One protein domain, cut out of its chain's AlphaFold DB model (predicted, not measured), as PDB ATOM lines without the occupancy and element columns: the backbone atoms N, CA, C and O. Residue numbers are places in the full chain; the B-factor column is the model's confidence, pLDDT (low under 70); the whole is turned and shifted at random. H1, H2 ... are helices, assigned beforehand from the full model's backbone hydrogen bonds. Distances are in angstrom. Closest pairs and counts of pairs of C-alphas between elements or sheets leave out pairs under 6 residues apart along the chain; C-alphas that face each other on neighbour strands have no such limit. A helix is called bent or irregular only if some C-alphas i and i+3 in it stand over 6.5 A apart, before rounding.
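This is residues 149 to 201 of the 363 residues of an uncharacterized protein of Hordeum vulgare subsp. vulgare (UniProt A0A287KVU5). Two longer helices, H1 and H2, meet near their ends and make a V, and the short helix H3 bridges the two arms, touching both, so that the three helices stand as a small triangle. After H3 the chain, with no named element in residues 192 to 201, folds back toward the beginning of H1, and the first and last printed C-alphas are 9.8 A apart. The printed part has 53 residues with three named helices, in the order H1, H2, H3, and no named strand; 35 of the 53 residues are in the helices, and the class is all helix. The whole is compact, with a radius of gyration of the C-alphas of 11.2 A, and the C-alphas span 30 by 21 by 16 A along their three main axes.

The printed part begins with H1, residues 149 to 164, the longest helix by residues. One residue, Tyr 165, makes a tight link to H2, residues 166 to 179. H1 and H2 touch only at the corner by their link, with 4 pairs of C-alphas within 8 A. H1 touches H2 with residues 162 to 163 alone, and H2 touches H1 with residues 168 to 172 alone. Their closest C-alphas are those of Phe 162 and Gly 169, 4.6 A apart. Their lines stand at a steep tilt of 63 degrees, and they run opposite ways. Their centres are 15.3 A apart. Residues 180 to 186 make a short link from H2 to H3, residues 187 to 191. H2 and H3 touch, with 7 pairs of C-alphas within 8 A and a distance of 9.9 A from centre to centre. The closest C-alphas of the two are those of Gln 173 and Val 188, 5.8 A apart. H1 and H3 touch as well, with 6 pairs of C-alphas within 8 A, and H1 does so with residues 156 to 163 alone. Their closest C-alphas are those of Ala 159 and Leu 191, 5.8 A apart, and their centres are 11.3 A apart. In H1, H2 and H3 every O i to N i+4 pair of the backbone is within hydrogen-bond range.

H1 begins at C-alpha 149, at (-41.299, -8.877, 21.690), and ends at C-alpha 164, at (-29.762, 5.568, 9.383); its 16 residues measure 22.2 A from first to last C-alpha. H2 has 14 residues, from Pro 166 to Ile 179, and measures 19.7 A from first to last C-alpha. H3 has 5 residues, from Trp 187 to Leu 191, and measures 6.7 A; it ends at C-alpha 191, at (-28.144, -0.133, 20.669). None of the helices is bent or irregular.

The two C-alphas farthest apart are those of Arg 149 and Gly 182, 30.7 A from each other. The printed part runs from residue 149 to residue 201 without a cut, in a full chain of 363 residues. Neither link between the helices is long. The mean pLDDT of the printed part is 76.0; it is 81 for H1, 74 for H2 and 73 for H3. The model's confidence is low, under 70, at residues 181 to 182, in the link from H2 to H3, and at residue 200, near the end of the printed part.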
ATOM      1  N   ARG A 149     -41.900  -8.877  23.038       84.12
ATOM      2  CA  ARG A 149     -41.299  -8.877  21.690       84.12
ATOM      3  C   ARG A 149     -41.644  -7.625  20.890       84.12
ATOM      4  O   ARG A 149     -40.782  -7.084  20.213       84.12
ATOM      5  N   PHE A 150     -42.878  -7.132  21.002       85.25
ATOM      6  CA  PHE A 150     -43.311  -5.920  20.306       85.25
ATOM      7  C   PHE A 150     -42.508  -4.679  20.720       85.25
ATOM      8  O   PHE A 150     -42.050  -3.928  19.866       85.25
ATOM      9  N   PHE A 151     -42.282  -4.464  22.019       82.56
ATOM     10  CA  PHE A 151     -41.508  -3.307  22.469       82.56
ATOM     11  C   PHE A 151     -40.016  -3.471  22.159       82.56
ATOM     12  O   PHE A 151     -39.363  -2.489  21.809       82.56
ATOM     13  N   ARG A 152     -39.487  -4.704  22.184       85.31
ATOM     14  CA  ARG A 152     -38.132  -4.994  21.681       85.31
ATOM     15  C   ARG A 152     -38.011  -4.700  20.186       85.31
ATOM     16  O   ARG A 152     -37.029  -4.110  19.759       85.31
ATOM     17  N   MET A 153     -39.027  -5.051  19.395       83.62
ATOM     18  CA  MET A 153     -39.115  -4.721  17.968       83.62
ATOM     19  C   MET A 153     -39.092  -3.226  17.737       83.62
ATOM     20  O   MET A 153     -38.349  -2.757  16.878       83.62
ATOM     21  N   LEU A 154     -39.903  -2.492  18.497       83.69
ATOM     22  CA  LEU A 154     -39.983  -1.049  18.383       83.69
ATOM     23  C   LEU A 154     -38.640  -0.403  18.732       83.69
ATOM     24  O   LEU A 154     -38.169   0.428  17.963       83.69
ATOM     25  N   LEU A 155     -37.994  -0.829  19.824       81.00
ATOM     26  CA  LEU A 155     -36.680  -0.319  20.212       81.00
ATOM     27  C   LEU A 155     -35.602  -0.662  19.175       81.00
ATOM     28  O   LEU A 155     -34.856   0.222  18.777       81.00
ATOM     29  N   ASN A 156     -35.547  -1.909  18.697       80.81
ATOM     30  CA  ASN A 156     -34.607  -2.334  17.653       80.81
ATOM     31  C   ASN A 156     -34.817  -1.528  16.360       80.81
ATOM     32  O   ASN A 156     -33.871  -1.024  15.759       80.81
ATOM     33  N   LYS A 157     -36.074  -1.342  15.941       83.81
ATOM     34  CA  LYS A 157     -36.401  -0.493  14.793       83.81
ATOM     35  C   LYS A 157     -35.906   0.939  15.007       83.81
ATOM     36  O   LYS A 157     -35.202   1.453  14.150       83.81
ATOM     37  N   LEU A 158     -36.220   1.535  16.152       81.31
ATOM     38  CA  LEU A 158     -35.828   2.897  16.500       81.31
ATOM     39  C   LEU A 158     -34.298   3.064  16.555       81.31
ATOM     40  O   LEU A 158     -33.774   4.043  16.037       81.31
ATOM     41  N   ALA A 159     -33.574   2.082  17.098       79.19
ATOM     42  CA  ALA A 159     -32.113   2.061  17.100       79.19
ATOM     43  C   ALA A 159     -31.536   2.043  15.673       79.19
ATOM     44  O   ALA A 159     -30.631   2.820  15.365       79.19
ATOM     45  N   ARG A 160     -32.099   1.221  14.774       78.38
ATOM     46  CA  ARG A 160     -31.719   1.211  13.350       78.38
ATOM     47  C   ARG A 160     -32.046   2.526  12.654       78.38
ATOM     48  O   ARG A 160     -31.228   3.021  11.885       78.38
ATOM     49  N   ASP A 161     -33.204   3.111  12.943       80.75
ATOM     50  CA  ASP A 161     -33.605   4.395  12.372       80.75
ATOM     51  C   ASP A 161     -32.638   5.508  12.819       80.75
ATOM     52  O   ASP A 161     -32.171   6.284  11.990       80.75
ATOM     53  N   PHE A 162     -32.221   5.545  14.088       79.06
ATOM     54  CA  PHE A 162     -31.212   6.504  14.558       79.06
ATOM     55  C   PHE A 162     -29.846   6.327  13.901       79.06
ATOM     56  O   PHE A 162     -29.158   7.317  13.657       79.06
ATOM     57  N   HIS A 163     -29.466   5.091  13.583       70.69
ATOM     58  CA  HIS A 163     -28.242   4.819  12.839       70.69
ATOM     59  C   HIS A 163     -28.337   5.302  11.381       70.69
ATOM     60  O   HIS A 163     -27.371   5.823  10.829       70.69
ATOM     61  N   ASN A 164     -29.517   5.175  10.771       76.62
ATOM     62  CA  ASN A 164     -29.762   5.568   9.383       76.62
ATOM     63  C   ASN A 164     -29.976   7.083   9.197       76.62
ATOM     64  O   ASN A 164     -29.831   7.576   8.079       76.62
ATOM     65  N   TYR A 165     -30.283   7.833  10.265       80.19
ATOM     66  CA  TYR A 165     -30.464   9.291  10.241       80.19
ATOM     67  C   TYR A 165     -29.416  10.011  11.112       80.19
ATOM     68  O   TYR A 165     -29.681  10.288  12.286       80.19
ATOM     69  N   PRO A 166     -28.253  10.406  10.552       72.69
ATOM     70  CA  PRO A 166     -27.114  10.917  11.323       72.69
ATOM     71  C   PRO A 166     -27.422  12.133  12.209       72.69
ATOM     72  O   PRO A 166     -26.918  12.228  13.326       72.69
ATOM     73  N   ALA A 167     -28.278  13.053  11.747       74.50
ATOM     74  CA  ALA A 167     -28.657  14.241  12.517       74.50
ATOM     75  C   ALA A 167     -29.506  13.894  13.757       74.50
ATOM     76  O   ALA A 167     -29.286  14.443  14.837       74.50
ATOM     77  N   LEU A 168     -30.441  12.946  13.621       73.12
ATOM     78  CA  LEU A 168     -31.257  12.460  14.735       73.12
ATOM     79  C   LEU A 168     -30.420  11.591  15.683       73.12
ATOM     80  O   LEU A 168     -30.517  11.744  16.900       73.12
ATOM     81  N   GLY A 169     -29.535  10.755  15.130       71.81
ATOM     82  CA  GLY A 169     -28.547   9.992  15.887       71.81
ATOM     83  C   GLY A 169     -27.657  10.889  16.750       71.81
ATOM     84  O   GLY A 169     -27.494  10.613  17.934       71.81
ATOM     85  N   GLY A 170     -27.163  12.013  16.216       73.56
ATOM     86  CA  GLY A 170     -26.356  12.984  16.968       73.56
ATOM     87  C   GLY A 170     -27.094  13.640  18.144       73.56
ATOM     88  O   GLY A 170     -26.519  13.817  19.223       73.56
ATOM     89  N   LEU A 171     -28.386  13.948  17.982       76.19
ATOM     90  CA  LEU A 171     -29.220  14.487  19.063       76.19
ATOM     91  C   LEU A 171     -29.458  13.448  20.167       76.19
ATOM     92  O   LEU A 171     -29.249  13.736  21.348       76.19
ATOM     93  N   VAL A 172     -29.852  12.228  19.790       75.00
ATOM     94  CA  VAL A 172     -30.085  11.123  20.736       75.00
ATOM     95  C   VAL A 172     -28.795  10.763  21.467       75.00
ATOM     96  O   VAL A 172     -28.811  10.553  22.675       75.00
ATOM     97  N   GLN A 173     -27.669  10.766  20.761       76.88
ATOM     98  CA  GLN A 173     -26.342  10.561  21.324       76.88
ATOM     99  C   GLN A 173     -26.000  11.617  22.382       76.88
ATOM    100  O   GLN A 173     -25.497  11.276  23.450       76.88
ATOM    101  N   THR A 174     -26.314  12.888  22.127       75.25
ATOM    102  CA  THR A 174     -26.099  13.976  23.096       75.25
ATOM    103  C   THR A 174     -26.978  13.797  24.338       75.25
ATOM    104  O   THR A 174     -26.503  13.949  25.465       75.25
ATOM    105  N   LEU A 175     -28.243  13.406  24.150       74.88
ATOM    106  CA  LEU A 175     -29.177  13.145  25.246       74.88
ATOM    107  C   LEU A 175     -28.750  11.934  26.093       74.88
ATOM    108  O   LEU A 175     -28.703  12.025  27.318       74.88
ATOM    109  N   MET A 176     -28.405  10.817  25.449       72.12
ATOM    110  CA  MET A 176     -27.931   9.603  26.122       72.12
ATOM    111  C   MET A 176     -26.605   9.842  26.830       72.12
ATOM    112  O   MET A 176     -26.451   9.429  27.977       72.12
ATOM    113  N   GLY A 177     -25.692  10.587  26.203       73.81
ATOM    114  CA  GLY A 177     -24.471  11.057  26.843       73.81
ATOM    115  C   GLY A 177     -24.782  11.770  28.154       73.81
ATOM    116  O   GLY A 177     -24.230  11.394  29.180       73.81
ATOM    117  N   TYR A 178     -25.727  12.719  28.169       73.56
ATOM    118  CA  TYR A 178     -26.134  13.425  29.392       73.56
ATOM    119  C   TYR A 178     -26.747  12.498  30.458       73.56
ATOM    120  O   TYR A 178     -26.404  12.618  31.634       73.56
ATOM    121  N   ILE A 179     -27.595  11.539  30.064       71.31
ATOM    122  CA  ILE A 179     -28.192  10.540  30.977       71.31
ATOM    123  C   ILE A 179     -27.117   9.646  31.604       71.31
ATOM    124  O   ILE A 179     -27.179   9.338  32.793       71.31
ATOM    125  N   VAL A 180     -26.092   9.282  30.834       70.25
ATOM    126  CA  VAL A 180     -24.930   8.519  31.310       70.25
ATOM    127  C   VAL A 180     -23.845   9.451  31.889       70.25
ATOM    128  O   VAL A 180     -22.701   9.064  32.129       70.25
ATOM    129  N   GLY A 181     -24.218  10.702  32.182       62.72
ATOM    130  CA  GLY A 181     -23.420  11.653  32.946       62.72
ATOM    131  C   GLY A 181     -22.336  12.391  32.165       62.72
ATOM    132  O   GLY A 181     -21.285  12.731  32.708       62.72
ATOM    133  N   GLY A 182     -22.609  12.654  30.893       68.69
ATOM    134  CA  GLY A 182     -21.750  13.366  29.954       68.69
ATOM    135  C   GLY A 182     -20.705  12.489  29.266       68.69
ATOM    136  O   GLY A 182     -19.730  13.029  28.746       68.69
ATOM    137  N   ASP A 183     -20.863  11.164  29.288       76.25
ATOM    138  CA  ASP A 183     -19.933  10.249  28.621       76.25
ATOM    139  C   ASP A 183     -20.023  10.392  27.092       76.25
ATOM    140  O   ASP A 183     -21.115  10.419  26.520       76.25
ATOM    141  N   SER A 184     -18.872  10.493  26.422       76.19
ATOM    142  CA  SER A 184     -18.808  10.777  24.984       76.19
ATOM    143  C   SER A 184     -18.798   9.531  24.089       76.19
ATOM    144  O   SER A 184     -18.549   9.667  22.893       76.19
ATOM    145  N   SER A 185     -19.013   8.329  24.635       78.12
ATOM    146  CA  SER A 185     -19.020   7.087  23.846       78.12
ATOM    147  C   SER A 185     -20.206   7.019  22.891       78.12
ATOM    148  O   SER A 185     -21.258   7.557  23.203       78.12
ATOM    149  N   ASN A 186     -20.106   6.275  21.786       76.19
ATOM    150  CA  ASN A 186     -21.217   6.068  20.845       76.19
ATOM    151  C   ASN A 186     -22.312   5.118  21.393       76.19
ATOM    152  O   ASN A 186     -22.423   3.967  20.969       76.19
ATOM    153  N   TRP A 187     -23.128   5.601  22.331       71.75
ATOM    154  CA  TRP A 187     -24.243   4.872  22.948       71.75
ATOM    155  C   TRP A 187     -25.317   4.459  21.935       71.75
ATOM    156  O   TRP A 187     -25.886   3.376  22.057       71.75
ATOM    157  N   VAL A 188     -25.567   5.280  20.909       72.56
ATOM    158  CA  VAL A 188     -26.524   4.942  19.840       72.56
ATOM    159  C   VAL A 188     -26.033   3.745  19.023       72.56
ATOM    160  O   VAL A 188     -26.814   2.846  18.727       72.56
ATOM    161  N   GLY A 189     -24.731   3.684  18.726       73.12
ATOM    162  CA  GLY A 189     -24.118   2.544  18.043       73.12
ATOM    163  C   GLY A 189     -24.240   1.233  18.826       73.12
ATOM    164  O   GLY A 189     -24.469   0.186  18.226       73.12
ATOM    165  N   VAL A 190     -24.167   1.282  20.162       73.88
ATOM    166  CA  VAL A 190     -24.332   0.088  21.017       73.88
ATOM    167  C   VAL A 190     -25.728  -0.511  20.909       73.88
ATOM    168  O   VAL A 190     -25.865  -1.730  20.834       73.88
ATOM    169  N   LEU A 191     -26.763   0.329  20.845       73.38
ATOM    170  CA  LEU A 191     -28.144  -0.133  20.669       73.38
ATOM    171  C   LEU A 191     -28.375  -0.817  19.313       73.38
ATOM    172  O   LEU A 191     -29.370  -1.517  19.151       73.38
ATOM    173  N   GLY A 192     -27.473  -0.623  18.345       71.50
ATOM    174  CA  GLY A 192     -27.516  -1.259  17.030       71.50
ATOM    175  C   GLY A 192     -26.820  -2.622  16.946       71.50
ATOM    176  O   GLY A 192     -26.776  -3.199  15.860       71.50
ATOM    177  N   LEU A 193     -26.246  -3.146  18.038       75.19
ATOM    178  CA  LEU A 193     -25.533  -4.427  17.998       75.19
ATOM    179  C   LEU A 193     -26.489  -5.610  17.785       75.19
ATOM    180  O   LEU A 193     -27.634  -5.567  18.235       75.19
ATOM    181  N   PRO A 194     -26.013  -6.724  17.192       73.75
ATOM    182  CA  PRO A 194     -26.873  -7.857  16.848       73.75
ATOM    183  C   PRO A 194     -27.644  -8.468  18.024       73.75
ATOM    184  O   PRO A 194     -28.717  -9.019  17.808       73.75
ATOM    185  N   HIS A 195     -27.131  -8.368  19.253       73.56
ATOM    186  CA  HIS A 195     -27.769  -8.889  20.470       73.56
ATOM    187  C   HIS A 195     -28.787  -7.922  21.108       73.56
ATOM    188  O   HIS A 195     -29.355  -8.238  22.146       73.56
ATOM    189  N   TYR A 196     -29.019  -6.748  20.510       72.31
ATOM    190  CA  TYR A 196     -30.153  -5.874  20.819       72.31
ATOM    191  C   TYR A 196     -31.218  -6.051  19.739       72.31
ATOM    192  O   TYR A 196     -31.407  -5.213  18.856       72.31
ATOM    193  N   ASN A 197     -31.910  -7.188  19.781       77.31
ATOM    194  CA  ASN A 197     -32.923  -7.529  18.797       77.31
ATOM    195  C   ASN A 197     -34.262  -7.930  19.446       77.31
ATOM    196  O   ASN A 197     -34.503  -7.725  20.634       77.31
ATOM    197  N   MET A 198     -35.207  -8.395  18.625       77.94
ATOM    198  CA  MET A 198     -36.547  -8.762  19.100       77.94
ATOM    199  C   MET A 198     -36.557 -10.004  19.986       77.94
ATOM    200  O   MET A 198     -37.387 -10.126  20.889       77.94
ATOM    201  N   ASP A 199     -35.664 -10.932  19.684       78.25
ATOM    202  CA  ASP A 199     -35.597 -12.260  20.265       78.25
ATOM    203  C   ASP A 199     -34.644 -12.285  21.452       78.25
ATOM    204  O   ASP A 199     -34.984 -12.839  22.497       78.25
ATOM    205  N   ASP A 200     -33.517 -11.591  21.321       69.62
ATOM    206  CA  ASP A 200     -32.477 -11.496  22.328       69.62
ATOM    207  C   ASP A 200     -32.241 -10.035  22.712       69.62
ATOM    208  O   ASP A 200     -32.067  -9.168  21.852       69.62
ATOM    209  N   MET A 201     -32.311  -9.760  24.011       73.62
ATOM    210  CA  MET A 201     -31.966  -8.462  24.569       73.62
ATOM    211  C   MET A 201     -31.549  -8.655  26.026       73.62
ATOM    212  O   MET A 201     -32.315  -9.254  26.794       73.62
TER     213      MET A 201